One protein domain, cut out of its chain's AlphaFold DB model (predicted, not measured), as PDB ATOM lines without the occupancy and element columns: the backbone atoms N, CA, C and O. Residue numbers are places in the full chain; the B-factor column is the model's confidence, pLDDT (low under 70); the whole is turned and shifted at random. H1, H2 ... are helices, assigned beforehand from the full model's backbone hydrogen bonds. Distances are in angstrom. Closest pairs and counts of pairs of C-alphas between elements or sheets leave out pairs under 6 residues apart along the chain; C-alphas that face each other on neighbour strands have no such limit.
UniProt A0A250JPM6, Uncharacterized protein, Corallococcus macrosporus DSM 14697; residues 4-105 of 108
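AT A GLANCE: This is residues 4 to 105 of the 108 residues of an uncharacterized protein of Corallococcus macrosporus DSM 14697 (UniProt A0A250JPM6). Three nearly parallel-lined helices, H1, H2 and H3, make an up-and-down bundle, each running against the one before, their centres in a triangle. A helical hairpin of H5 and H6 packs steeply across H1, and the short H4 sits by H1's first half. The printed part has 102 residues, six named helices from H1 to H6 and no named strand: all helix. It is compact and rounded, with a radius of gyration of the C-alphas of 12.4 A and spans of 31 by 28 by 24 A.

IN THESE COORDINATES: Find C-alpha 4 at (188.083, 176.304, 182.128); from there H1 runs 26.0 A to residue 21. H2 is residues 27 to 39, 19.3 A, and H3 residues 44 to 55, 16.2 A. H4 holds residues 65 to 68, 4.9 A. H5 covers residues 72 to 83, 16.9 A, and H6 residues 91 to 103, 18.7 A, ending at C-alpha 103 (173.565, 163.023, 175.546).

HOW THE PARTS SIT: Start at the hub, H1. It only just touches H2, with 3 pairs of C-alphas within 8 A, the closest Leu 16 and Ile 30 at 7.3 A. H2 and H3, a hairpin, touch at Leu 34 and Leu 47, closest C-alphas 7.2 A apart, at a shallow tilt of 4 degrees, opposite ways. H1 touches H5 at a steep tilt of 67 degrees, closest C-alphas Val 11 and Val 75, 6.1 A. Every O i to N i+4 pair is within hydrogen-bond range in H1, H3, H5 and H6, and 8 of 9 are in H2; H4 is too short for one. H3 is apart from H5 and H6.

THE WHOLE: Look to Asn 56 and Ala 73 for the C-alphas farthest apart, 32.2 A. The printed part has no cut, and no link is long. Confidence is low, under 70, at residues 23 to 24 and 85 to 89.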
ATOM      1  N   GLU A   4     188.175 177.422 181.185       91.56
ATOM      2  CA  GLU A   4     188.083 176.304 182.128       91.56
ATOM      3  C   GLU A   4     186.912 176.485 183.101       91.56
ATOM      4  O   GLU A   4     186.111 175.571 183.276       91.56
ATOM      5  N   GLU A   5     186.765 177.682 183.678       93.50
ATOM      6  CA  GLU A   5     185.629 178.002 184.550       93.50
ATOM      7  C   GLU A   5     184.305 177.832 183.799       93.50
ATOM      8  O   GLU A   5     183.364 177.229 184.314       93.50
ATOM      9  N   GLN A   6     184.248 178.308 182.551       94.94
ATOM     10  CA  GLN A   6     183.079 178.133 181.698       94.94
ATOM     11  C   GLN A   6     182.799 176.649 181.444       94.94
ATOM     12  O   GLN A   6     181.661 176.212 181.588       94.94
ATOM     13  N   PHE A   7     183.818 175.858 181.114       95.25
ATOM     14  CA  PHE A   7     183.663 174.420 180.916       95.25
ATOM     15  C   PHE A   7     183.096 173.727 182.165       95.25
ATOM     16  O   PHE A   7     182.105 173.007 182.050       95.25
ATOM     17  N   HIS A   8     183.645 173.987 183.355       94.88
ATOM     18  CA  HIS A   8     183.146 173.392 184.601       94.88
ATOM     19  C   HIS A   8     181.709 173.815 184.928       94.88
ATOM     20  O   HIS A   8     180.915 172.982 185.367       94.88
ATOM     21  N   VAL A   9     181.339 175.071 184.656       96.06
ATOM     22  CA  VAL A   9     179.950 175.540 184.786       96.06
ATOM     23  C   VAL A   9     179.013 174.741 183.878       96.06
ATOM     24  O   VAL A   9     177.945 174.316 184.318       96.06
ATOM     25  N   GLU A  10     179.397 174.500 182.624       97.06
ATOM     26  CA  GLU A  10     178.561 173.740 181.691       97.06
ATOM     27  C   GLU A  10     178.476 172.248 182.052       97.06
ATOM     28  O   GLU A  10     177.410 171.648 181.894       97.06
ATOM     29  N   VAL A  11     179.550 171.654 182.592       96.00
ATOM     30  CA  VAL A  11     179.519 170.279 183.127       96.00
ATOM     31  C   VAL A  11     178.541 170.189 184.298       96.00
ATOM     32  O   VAL A  11     177.703 169.286 184.327       96.00
ATOM     33  N   LEU A  12     178.601 171.143 185.231       95.62
ATOM     34  CA  LEU A  12     177.710 171.184 186.387       95.62
ATOM     35  C   LEU A  12     176.242 171.337 185.964       95.62
ATOM     36  O   LEU A  12     175.386 170.612 186.466       95.62
ATOM     37  N   LYS A  13     175.943 172.230 185.010       95.88
ATOM     38  CA  LYS A  13     174.587 172.384 184.451       95.88
ATOM     39  C   LYS A  13     174.069 171.083 183.847       95.88
ATOM     40  O   LYS A  13     172.937 170.699 184.130       95.88
ATOM     41  N   LEU A  14     174.893 170.397 183.048       95.62
ATOM     42  CA  LEU A  14     174.517 169.117 182.447       95.62
ATOM     43  C   LEU A  14     174.212 168.077 183.528       95.62
ATOM     44  O   LEU A  14     173.161 167.445 183.477       95.62
ATOM     45  N   LEU A  15     175.102 167.925 184.509       93.62
ATOM     46  CA  LEU A  15     174.931 166.952 185.583       93.62
ATOM     47  C   LEU A  15     173.658 167.220 186.397       93.62
ATOM     48  O   LEU A  15     172.866 166.304 186.597       93.62
ATOM     49  N   LEU A  16     173.430 168.468 186.816       93.06
ATOM     50  CA  LEU A  16     172.231 168.850 187.568       93.06
ATOM     51  C   LEU A  16     170.954 168.640 186.752       93.06
ATOM     52  O   LEU A  16     169.939 168.212 187.297       93.06
ATOM     53  N   GLN A  17     170.991 168.912 185.446       92.19
ATOM     54  CA  GLN A  17     169.847 168.653 184.580       92.19
ATOM     55  C   GLN A  17     169.538 167.154 184.513       92.19
ATOM     56  O   GLN A  17     168.392 166.775 184.714       92.19
ATOM     57  N   VAL A  18     170.536 166.293 184.301       90.62
ATOM     58  CA  VAL A  18     170.325 164.833 184.276       90.62
ATOM     59  C   VAL A  18     169.835 164.327 185.638       90.62
ATOM     60  O   VAL A  18     168.867 163.577 185.695       90.62
ATOM     61  N   ALA A  19     170.425 164.805 186.735       89.12
ATOM     62  CA  ALA A  19     170.047 164.419 188.093       89.12
ATOM     63  C   ALA A  19     168.615 164.812 188.486       89.12
ATOM     64  O   ALA A  19     168.015 164.182 189.353       89.12
ATOM     65  N   THR A  20     168.047 165.838 187.854       86.12
ATOM     66  CA  THR A  20     166.700 166.335 188.180       86.12
ATOM     67  C   THR A  20     165.606 165.829 187.238       86.12
ATOM     68  O   THR A  20     164.431 165.983 187.562       86.12
ATOM     69  N   VAL A  21     165.948 165.208 186.101       80.81
ATOM     70  CA  VAL A  21     164.984 164.835 185.044       80.81
ATOM     71  C   VAL A  21     163.993 163.748 185.469       80.81
ATOM     72  O   VAL A  21     162.817 163.845 185.124       80.81
ATOM     73  N   ASP A  22     164.432 162.724 186.201       72.12
ATOM     74  CA  ASP A  22     163.576 161.593 186.593       72.12
ATOM     75  C   ASP A  22     163.284 161.531 188.101       72.12
ATOM     76  O   ASP A  22     162.594 160.619 188.561       72.12
ATOM     77  N   GLY A  23     163.797 162.504 188.864       69.44
ATOM     78  CA  GLY A  23     163.637 162.592 190.315       69.44
ATOM     79  C   GLY A  23     164.233 161.413 191.088       69.44
ATOM     80  O   GLY A  23     163.883 161.225 192.253       69.44
ATOM     81  N   ARG A  24     165.092 160.593 190.462       69.88
ATOM     82  CA  ARG A  24     165.701 159.422 191.112       69.88
ATOM     83  C   ARG A  24     166.877 159.775 192.008       69.88
ATOM     84  O   ARG A  24     167.219 158.975 192.872       69.88
ATOM     85  N   VAL A  25     167.477 160.944 191.797       77.69
ATOM     86  CA  VAL A  25     168.568 161.460 192.623       77.69
ATOM     87  C   VAL A  25     167.982 162.155 193.846       77.69
ATOM     88  O   VAL A  25     167.116 163.030 193.734       77.69
ATOM     89  N   ALA A  26     168.444 161.762 195.029       80.06
ATOM     90  CA  ALA A  26     167.994 162.345 196.282       80.06
ATOM     91  C   ALA A  26     168.468 163.800 196.410       80.06
ATOM     92  O   ALA A  26     169.540 164.178 195.941       80.06
ATOM     93  N   HIS A  27     167.705 164.629 197.129       80.50
ATOM     94  CA  HIS A  27     168.093 166.023 197.366       80.50
ATOM     95  C   HIS A  27     169.481 166.145 198.017       80.50
ATOM     96  O   HIS A  27     170.259 167.014 197.640       80.50
ATOM     97  N   SER A  28     169.823 165.225 198.923       81.38
ATOM     98  CA  SER A  28     171.142 165.159 199.559       81.38
ATOM     99  C   SER A  28     172.285 164.898 198.570       81.38
ATOM    100  O   SER A  28     173.377 165.421 198.758       81.38
ATOM    101  N   GLU A  29     172.051 164.125 197.505       82.19
ATOM    102  CA  GLU A  29     173.043 163.902 196.442       82.19
ATOM    103  C   GLU A  29     173.211 165.165 195.579       82.19
ATOM    104  O   GLU A  29     174.318 165.499 195.164       82.19
ATOM    105  N   ILE A  30     172.135 165.929 195.364       86.94
ATOM    106  CA  ILE A  30     172.198 167.225 194.669       86.94
ATOM    107  C   ILE A  30     172.973 168.257 195.500       86.94
ATOM    108  O   ILE A  30     173.830 168.962 194.964       86.94
ATOM    109  N   GLU A  31     172.697 168.353 196.804       86.69
ATOM    110  CA  GLU A  31     173.464 169.209 197.718       86.69
ATOM    111  C   GLU A  31     174.943 168.827 197.724       86.69
ATOM    112  O   GLU A  31     175.809 169.702 197.696       86.69
ATOM    113  N   HIS A  32     175.224 167.526 197.674       86.56
ATOM    114  CA  HIS A  32     176.575 167.008 197.584       86.56
ATOM    115  C   HIS A  32     177.292 167.449 196.294       86.56
ATOM    116  O   HIS A  32     178.407 167.968 196.355       86.56
ATOM    117  N   ILE A  33     176.641 167.329 195.131       89.44
ATOM    118  CA  ILE A  33     177.182 167.806 193.845       89.44
ATOM    119  C   ILE A  33     177.522 169.302 193.916       89.44
ATOM    120  O   ILE A  33     178.576 169.729 193.439       89.44
ATOM    121  N   LEU A  34     176.640 170.110 194.514       90.00
ATOM    122  CA  LEU A  34     176.859 171.549 194.672       90.00
ATOM    123  C   LEU A  34     178.025 171.865 195.614       90.00
ATOM    124  O   LEU A  34     178.743 172.836 195.370       90.00
ATOM    125  N   ASP A  35     178.214 171.085 196.679       88.44
ATOM    126  CA  ASP A  35     179.334 171.273 197.603       88.44
ATOM    127  C   ASP A  35     180.666 170.897 196.944       88.44
ATOM    128  O   ASP A  35     181.604 171.694 196.964       88.44
ATOM    129  N   THR A  36     180.718 169.769 196.232       87.56
ATOM    130  CA  THR A  36     181.901 169.355 195.458       87.56
ATOM    131  C   THR A  36     182.247 170.365 194.363       87.56
ATOM    132  O   THR A  36     183.419 170.695 194.165       87.56
ATOM    133  N   ALA A  37     181.242 170.960 193.713       89.12
ATOM    134  CA  ALA A  37     181.451 172.017 192.727       89.12
ATOM    135  C   ALA A  37     182.124 173.278 193.303       89.12
ATOM    136  O   ALA A  37     182.793 173.984 192.550       89.12
ATOM    137  N   ARG A  38     182.014 173.554 194.616       84.81
ATOM    138  CA  ARG A  38     182.768 174.648 195.273       84.81
ATOM    139  C   ARG A  38     184.271 174.400 195.270       84.81
ATOM    140  O   ARG A  38     185.035 175.361 195.273       84.81
ATOM    141  N   GLY A  39     184.681 173.132 195.311       81.62
ATOM    142  CA  GLY A  39     186.081 172.709 195.237       81.62
ATOM    143  C   GLY A  39     186.636 172.668 193.810       81.62
ATOM    144  O   GLY A  39     187.849 172.566 193.634       81.62
ATOM    145  N   MET A  40     185.772 172.767 192.798       79.50
ATOM    146  CA  MET A  40     186.151 172.889 191.389       79.50
ATOM    147  C   MET A  40     186.253 174.360 190.971       79.50
ATOM    148  O   MET A  40     185.790 175.253 191.677       79.50
ATOM    149  N   SER A  41     186.804 174.634 189.782       84.38
ATOM    150  CA  SER A  41     186.900 175.990 189.208       84.38
ATOM    151  C   SER A  41     185.529 176.575 188.788       84.38
ATOM    152  O   SER A  41     185.434 177.240 187.762       84.38
ATOM    153  N   VAL A  42     184.440 176.310 189.518       88.88
ATOM    154  CA  VAL A  42     183.111 176.890 189.272       88.88
ATOM    155  C   VAL A  42     182.998 178.217 190.034       88.88
ATOM    156  O   VAL A  42     183.101 178.233 191.262       88.88
ATOM    157  N   PRO A  43     182.743 179.352 189.358       92.06
ATOM    158  CA  PRO A  43     182.602 180.636 190.034       92.06
ATOM    159  C   PRO A  43     181.427 180.655 191.023       92.06
ATOM    160  O   PRO A  43     180.310 180.252 190.693       92.06
ATOM    161  N   LEU A  44     181.642 181.229 192.214       91.56
ATOM    162  CA  LEU A  44     180.607 181.352 193.253       91.56
ATOM    163  C   LEU A  44     179.282 181.978 192.768       91.56
ATOM    164  O   LEU A  44     178.230 181.486 193.181       91.56
ATOM    165  N   PRO A  45     179.267 183.017 191.901       92.81
ATOM    166  CA  PRO A  45     178.013 183.576 191.393       92.81
ATOM    167  C   PRO A  45     177.194 182.585 190.555       92.81
ATOM    168  O   PRO A  45     175.966 182.571 190.660       92.81
ATOM    169  N   GLU A  46     177.864 181.747 189.759       94.44
ATOM    170  CA  GLU A  46     177.222 180.712 188.940       94.44
ATOM    171  C   GLU A  46     176.639 179.622 189.836       94.44
ATOM    172  O   GLU A  46     175.463 179.272 189.714       94.44
ATOM    173  N   LEU A  47     177.417 179.161 190.820       93.44
ATOM    174  CA  LEU A  47     176.943 178.175 191.786       93.44
ATOM    175  C   LEU A  47     175.723 178.693 192.563       93.44
ATOM    176  O   LEU A  47     174.714 178.001 192.664       93.44
ATOM    177  N   ALA A  48     175.766 179.943 193.032       93.50
ATOM    178  CA  ALA A  48     174.647 180.573 193.732       93.50
ATOM    179  C   ALA A  48     173.396 180.738 192.848       93.50
ATOM    180  O   ALA A  48     172.272 180.742 193.358       93.50
ATOM    181  N   ALA A  49     173.547 180.907 191.533       94.50
ATOM    182  CA  ALA A  49     172.415 180.914 190.608       94.50
ATOM    183  C   ALA A  49     171.784 179.518 190.484       94.50
ATOM    184  O   ALA A  49     170.566 179.394 190.615       94.50
ATOM    185  N   LEU A  50     172.601 178.475 190.325       94.31
ATOM    186  CA  LEU A  50     172.134 177.089 190.210       94.31
ATOM    187  C   LEU A  50     171.459 176.597 191.494       94.31
ATOM    188  O   LEU A  50     170.365 176.034 191.438       94.31
ATOM    189  N   THR A  51     172.046 176.886 192.659       93.00
ATOM    190  CA  THR A  51     171.434 176.581 193.961       93.00
ATOM    191  C   THR A  51     170.069 177.255 194.106       93.00
ATOM    192  O   THR A  51     169.113 176.613 194.536       93.00
ATOM    193  N   ARG A  52     169.934 178.523 193.689       94.12
ATOM    194  CA  ARG A  52     168.642 179.227 193.720       94.12
ATOM    195  C   ARG A  52     167.605 178.601 192.792       94.12
ATOM    196  O   ARG A  52     166.433 178.598 193.158       94.12
ATOM    197  N   CYS A  53     167.994 178.085 191.624       92.69
ATOM    198  CA  CYS A  53     167.055 177.372 190.756       92.69
ATOM    199  C   CYS A  53     166.470 176.152 191.475       92.69
ATOM    200  O   CYS A  53     165.252 176.014 191.559       92.69
ATOM    201  N   LEU A  54     167.334 175.335 192.076       90.12
ATOM    202  CA  LEU A  54     166.936 174.121 192.792       90.12
ATOM    203  C   LEU A  54     166.057 174.429 194.012       90.12
ATOM    204  O   LEU A  54     164.998 173.832 194.172       90.12
ATOM    205  N   GLN A  55     166.442 175.415 194.829       90.44
ATOM    206  CA  GLN A  55     165.682 175.819 196.020       90.44
ATOM    207  C   GLN A  55     164.273 176.330 195.693       90.44
ATOM    208  O   GLN A  55     163.343 176.112 196.465       90.44
ATOM    209  N   ASN A  56     164.112 177.011 194.557       91.00
ATOM    210  CA  ASN A  56     162.834 177.595 194.153       91.00
ATOM    211  C   ASN A  56     162.018 176.684 193.219       91.00
ATOM    212  O   ASN A  56     160.996 177.134 192.702       91.00
ATOM    213  N   ASN A  57     162.458 175.443 192.966       86.38
ATOM    214  CA  ASN A  57     161.910 174.572 191.914       86.38
ATOM    215  C   ASN A  57     161.797 175.284 190.550       86.38
ATOM    216  O   ASN A  57     160.881 175.035 189.764       86.38
ATOM    217  N   ALA A  58     162.714 176.214 190.284       89.44
ATOM    218  CA  ALA A  58     162.786 176.939 189.030       89.44
ATOM    219  C   ALA A  58     163.586 176.117 188.008       89.44
ATOM    220  O   ALA A  58     164.474 175.347 188.389       89.44
ATOM    221  N   PRO A  59     163.312 176.282 186.703       90.06
ATOM    222  CA  PRO A  59     164.047 175.565 185.674       90.06
ATOM    223  C   PRO A  59     165.547 175.867 185.764       90.06
ATOM    224  O   PRO A  59     165.965 177.024 185.889       90.06
ATOM    225  N   LEU A  60     166.361 174.813 185.689       92.38
ATOM    226  CA  LEU A  60     167.806 174.943 185.551       92.38
ATOM    227  C   LEU A  60     168.144 175.554 184.180       92.38
ATOM    228  O   LEU A  60     167.484 175.232 183.185       92.38
ATOM    229  N   PRO A  61     169.165 176.423 184.095       93.81
ATOM    230  CA  PRO A  61     169.638 176.909 182.809       93.81
ATOM    231  C   PRO A  61     170.188 175.735 181.980       93.81
ATOM    232  O   PRO A  61     170.937 174.917 182.519       93.81
ATOM    233  N   PRO A  62     169.859 175.648 180.679       94.06
ATOM    234  CA  PRO A  62     170.345 174.561 179.840       94.06
ATOM    235  C   PRO A  62     171.876 174.637 179.684       94.06
ATOM    236  O   PRO A  62     172.417 175.742 179.555       94.06
ATOM    237  N   PRO A  63     172.584 173.494 179.648       95.69
ATOM    238  CA  PRO A  63     174.012 173.454 179.391       95.69
ATOM    239  C   PRO A  63     174.312 173.802 177.932       95.69
ATOM    240  O   PRO A  63     173.585 173.443 176.998       95.69
ATOM    241  N   ASN A  64     175.452 174.442 177.708       95.75
ATOM    242  CA  ASN A  64     175.981 174.690 176.380       95.75
ATOM    243  C   ASN A  64     176.630 173.417 175.821       95.75
ATOM    244  O   ASN A  64     177.837 173.187 175.930       95.75
ATOM    245  N   MET A  65     175.818 172.604 175.145       94.50
ATOM    246  CA  MET A  65     176.272 171.372 174.489       94.50
ATOM    247  C   MET A  65     177.352 171.609 173.423       94.50
ATOM    248  O   MET A  65     178.108 170.687 173.123       94.50
ATOM    249  N   GLY A  66     177.445 172.817 172.854       95.00
ATOM    250  CA  GLY A  66     178.510 173.179 171.919       95.00
ATOM    251  C   GLY A  66     179.888 173.143 172.580       95.00
ATOM    252  O   GLY A  66     180.813 172.583 172.003       95.00
ATOM    253  N   ILE A  67     179.998 173.655 173.811       95.19
ATOM    254  CA  ILE A  67     181.231 173.610 174.615       95.19
ATOM    255  C   ILE A  67     181.527 172.173 175.047       95.19
ATOM    256  O   ILE A  67     182.638 171.682 174.851       95.19
ATOM    257  N   LEU A  68     180.528 171.464 175.574       96.00
ATOM    258  CA  LEU A  68     180.706 170.116 176.124       96.00
ATOM    259  C   LEU A  68     181.135 169.087 175.069       96.00
ATOM    260  O   LEU A  68     181.978 168.230 175.333       96.00
ATOM    261  N   ARG A  69     180.616 169.204 173.842       93.94
ATOM    262  CA  ARG A  69     180.971 168.302 172.735       93.94
ATOM    263  C   ARG A  69     182.387 168.502 172.199       93.94
ATOM    264  O   ARG A  69     182.868 167.626 171.489       93.94
ATOM    265  N   THR A  70     183.072 169.596 172.546       93.94
ATOM    266  CA  THR A  70     184.483 169.786 172.157       93.94
ATOM    267  C   THR A  70     185.415 168.787 172.838       93.94
ATOM    268  O   THR A  70     186.440 168.422 172.266       93.94
ATOM    269  N   ASN A  71     185.060 168.315 174.040       94.00
ATOM    270  CA  ASN A  71     185.837 167.319 174.771       94.00
ATOM    271  C   ASN A  71     184.936 166.396 175.614       94.00
ATOM    272  O   ASN A  71     184.906 166.498 176.845       94.00
ATOM    273  N   PRO A  72     184.221 165.454 174.975       94.19
ATOM    274  CA  PRO A  72     183.251 164.601 175.658       94.19
ATOM    275  C   PRO A  72     183.885 163.714 176.747       94.19
ATOM    276  O   PRO A  72     183.269 163.436 177.773       94.19
ATOM    277  N   ALA A  73     185.147 163.308 176.563       93.50
ATOM    278  CA  ALA A  73     185.887 162.517 177.547       93.50
ATOM    279  C   ALA A  73     186.180 163.308 178.833       93.50
ATOM    280  O   ALA A  73     186.045 162.764 179.931       93.50
ATOM    281  N   ALA A  74     186.542 164.592 178.711       94.38
ATOM    282  CA  ALA A  74     186.708 165.461 179.873       94.38
ATOM    283  C   ALA A  74     185.383 165.653 180.617       94.38
ATOM    284  O   ALA A  74     185.374 165.568 181.838       94.38
ATOM    285  N   VAL A  75     184.261 165.808 179.904       95.69
ATOM    286  CA  VAL A  75     182.938 165.949 180.538       95.69
ATOM    287  C   VAL A  75     182.616 164.747 181.423       95.69
ATOM    288  O   VAL A  75     182.238 164.924 182.575       95.69
ATOM    289  N   VAL A  76     182.818 163.524 180.922       93.88
ATOM    290  CA  VAL A  76     182.571 162.298 181.704       93.88
ATOM    291  C   VAL A  76     183.497 162.209 182.920       93.88
ATOM    292  O   VAL A  76     183.064 161.768 183.983       93.88
ATOM    293  N   ARG A  77     184.764 162.619 182.784       92.75
ATOM    294  CA  ARG A  77     185.728 162.618 183.892       92.75
ATOM    295  C   ARG A  77     185.322 163.598 184.992       92.75
ATOM    296  O   ARG A  77     185.279 163.197 186.150       92.75
ATOM    297  N   GLU A  78     185.002 164.835 184.628       92.94
ATOM    298  CA  GLU A  78     184.597 165.864 185.589       92.94
ATOM    299  C   GLU A  78     183.236 165.536 186.226       92.94
ATOM    300  O   GLU A  78     183.079 165.647 187.437       92.94
ATOM    301  N   ALA A  79     182.270 165.028 185.449       92.38
ATOM    302  CA  ALA A  79     180.990 164.566 185.989       92.38
ATOM    303  C   ALA A  79     181.175 163.424 186.997       92.38
ATOM    304  O   ALA A  79     180.523 163.409 188.037       92.38
ATOM    305  N   LYS A  80     182.100 162.491 186.727       90.69
ATOM    306  CA  LYS A  80     182.455 161.436 187.680       90.69
ATOM    307  C   LYS A  80     183.084 162.009 188.953       90.69
ATOM    308  O   LYS A  80     182.780 161.518 190.031       90.69
ATOM    309  N   ALA A  81     183.942 163.023 188.839       89.12
ATOM    310  CA  ALA A  81     184.550 163.676 189.999       89.12
ATOM    311  C   ALA A  81     183.517 164.409 190.874       89.12
ATOM    312  O   ALA A  81     183.654 164.413 192.090       89.12
ATOM    313  N   LEU A  82     182.471 164.979 190.266       88.19
ATOM    314  CA  LEU A  82     181.385 165.663 190.978       88.19
ATOM    315  C   LEU A  82     180.480 164.722 191.781       88.19
ATOM    316  O   LEU A  82     179.932 165.146 192.795       88.19
ATOM    317  N   ILE A  83     180.290 163.483 191.316       85.62
ATOM    318  CA  ILE A  83     179.396 162.511 191.969       85.62
ATOM    319  C   ILE A  83     180.135 161.534 192.892       85.62
ATOM    320  O   ILE A  83     179.572 161.113 193.892       85.62
ATOM    321  N   ALA A  84     181.399 161.197 192.608       76.56
ATOM    322  CA  ALA A  84     182.152 160.213 193.385       76.56
ATOM    323  C   ALA A  84     182.866 160.864 194.582       76.56
ATOM    324  O   ALA A  84     184.031 161.252 194.482       76.56
ATOM    325  N   SER A  85     182.184 160.959 195.724       60.12
ATOM    326  CA  SER A  85     182.735 161.583 196.940       60.12
ATOM    327  C   SER A  85     183.101 160.618 198.060       60.12
ATOM    328  O   SER A  85     183.962 160.952 198.873       60.12
ATOM    329  N   ASP A  86     182.440 159.468 198.162       62.50
ATOM    330  CA  ASP A  86     182.599 158.547 199.297       62.50
ATOM    331  C   ASP A  86     183.517 157.351 198.968       62.50
ATOM    332  O   ASP A  86     183.688 156.434 199.772       62.50
ATOM    333  N   GLY A  87     184.135 157.369 197.781       56.19
ATOM    334  CA  GLY A  87     184.979 156.287 197.274       56.19
ATOM    335  C   GLY A  87     184.204 155.081 196.732       56.19
ATOM    336  O   GLY A  87     184.838 154.130 196.267       56.19
ATOM    337  N   SER A  88     182.871 155.117 196.743       58.88
ATOM    338  CA  SER A  88     181.989 154.094 196.182       58.88
ATOM    339  C   SER A  88     181.162 154.678 195.042       58.88
ATOM    340  O   SER A  88     180.756 155.827 195.082       58.88
ATOM    341  N   VAL A  89     180.937 153.885 193.993       63.25
ATOM    342  CA  VAL A  89     180.052 154.288 192.896       63.25
ATOM    343  C   VAL A  89     178.698 153.632 193.112       63.25
ATOM    344  O   VAL A  89     178.582 152.408 192.997       63.25
ATOM    345  N   HIS A  90     177.679 154.432 193.423       75.00
ATOM    346  CA  HIS A  90     176.310 153.943 193.621       75.00
ATOM    347  C   HIS A  90     175.603 153.694 192.281       75.00
ATOM    348  O   HIS A  90     175.956 154.257 191.246       75.00
ATOM    349  N   ALA A  91     174.564 152.852 192.268       79.69
ATOM    350  CA  ALA A  91     173.826 152.536 191.038       79.69
ATOM    351  C   ALA A  91     173.223 153.786 190.357       79.69
ATOM    352  O   ALA A  91     173.175 153.850 189.129       79.69
ATOM    353  N   ALA A  92     172.811 154.785 191.146       77.88
ATOM    354  CA  ALA A  92     172.325 156.069 190.644       77.88
ATOM    355  C   ALA A  92     173.417 156.835 189.877       77.88
ATOM    356  O   ALA A  92     173.165 157.352 188.794       77.88
ATOM    357  N   GLU A  93     174.656 156.830 190.366       82.56
ATOM    358  CA  GLU A  93     175.794 157.480 189.710       82.56
ATOM    359  C   GLU A  93     176.169 156.813 188.383       82.56
ATOM    360  O   GLU A  93     176.476 157.494 187.401       82.56
ATOM    361  N   ILE A  94     176.112 155.477 188.332       86.75
ATOM    362  CA  ILE A  94     176.317 154.717 187.089       86.75
ATOM    363  C   ILE A  94     175.284 155.149 186.050       86.75
ATOM    364  O   ILE A  94     175.633 155.392 184.893       86.75
ATOM    365  N   GLU A  95     174.028 155.273 186.471       87.00
ATOM    366  CA  GLU A  95     172.929 155.672 185.601       87.00
ATOM    367  C   GLU A  95     173.064 157.129 185.128       87.00
ATOM    368  O   GLU A  95     172.913 157.396 183.934       87.00
ATOM    369  N   LEU A  96     173.464 158.055 186.006       88.88
ATOM    370  CA  LEU A  96     173.773 159.442 185.634       88.88
ATOM    371  C   LEU A  96     174.874 159.512 184.570       88.88
ATOM    372  O   LEU A  96     174.725 160.187 183.547       88.88
ATOM    373  N   LEU A  97     175.976 158.785 184.774       91.06
ATOM    374  CA  LEU A  97     177.082 158.751 183.817       91.06
ATOM    375  C   LEU A  97     176.674 158.118 182.486       91.06
ATOM    376  O   LEU A  97     177.140 158.564 181.435       91.06
ATOM    377  N   ARG A  98     175.808 157.099 182.514       91.38
ATOM    378  CA  ARG A  98     175.245 156.478 181.312       91.38
ATOM    379  C   ARG A  98     174.439 157.499 180.505       91.38
ATOM    380  O   ARG A  98     174.726 157.684 179.324       91.38
ATOM    381  N   GLN A  99     173.523 158.226 181.144       91.31
ATOM    382  CA  GLN A  99     172.710 159.260 180.489       91.31
ATOM    383  C   GLN A  99     173.563 160.413 179.933       91.31
ATOM    384  O   GLN A  99     173.345 160.870 178.810       91.31
ATOM    385  N   ILE A 100     174.592 160.851 180.668       92.69
ATOM    386  CA  ILE A 100     175.539 161.871 180.188       92.69
ATOM    387  C   ILE A 100     176.260 161.399 178.918       92.69
ATOM    388  O   ILE A 100     176.373 162.159 177.956       92.69
ATOM    389  N   ARG A 101     176.721 160.142 178.879       92.19
ATOM    390  CA  ARG A 101     177.368 159.569 177.686       92.19
ATOM    391  C   ARG A 101     176.430 159.546 176.481       92.19
ATOM    392  O   ARG A 101     176.858 159.919 175.389       92.19
ATOM    393  N   GLU A 102     175.164 159.183 176.682       91.25
ATOM    394  CA  GLU A 102     174.141 159.201 175.630       91.25
ATOM    395  C   GLU A 102     173.910 160.614 175.078       91.25
ATOM    396  O   GLU A 102     173.955 160.814 173.864       91.25
ATOM    397  N   LEU A 103     173.758 161.619 175.948       90.50
ATOM    398  CA  LEU A 103     173.565 163.023 175.546       90.50
ATOM    399  C   LEU A 103     174.762 163.601 174.775       90.50
ATOM    400  O   LEU A 103     174.606 164.465 173.898       90.50
ATOM    401  N   LEU A 104     175.965 163.125 175.095       91.06
ATOM    402  CA  LEU A 104     177.203 163.492 174.413       91.06
ATOM    403  C   LEU A 104     177.439 162.696 173.119       91.06
ATOM    404  O   LEU A 104     178.357 163.037 172.373       91.06
ATOM    405  N   GLY A 105     176.630 161.672 172.828       88.56
ATOM    406  CA  GLY A 105     176.813 160.792 171.671       88.56
ATOM    407  C   GLY A 105     178.022 159.859 171.792       88.56
ATOM    408  O   GLY A 105     178.488 159.328 170.785       88.56
TER     409      GLY A 105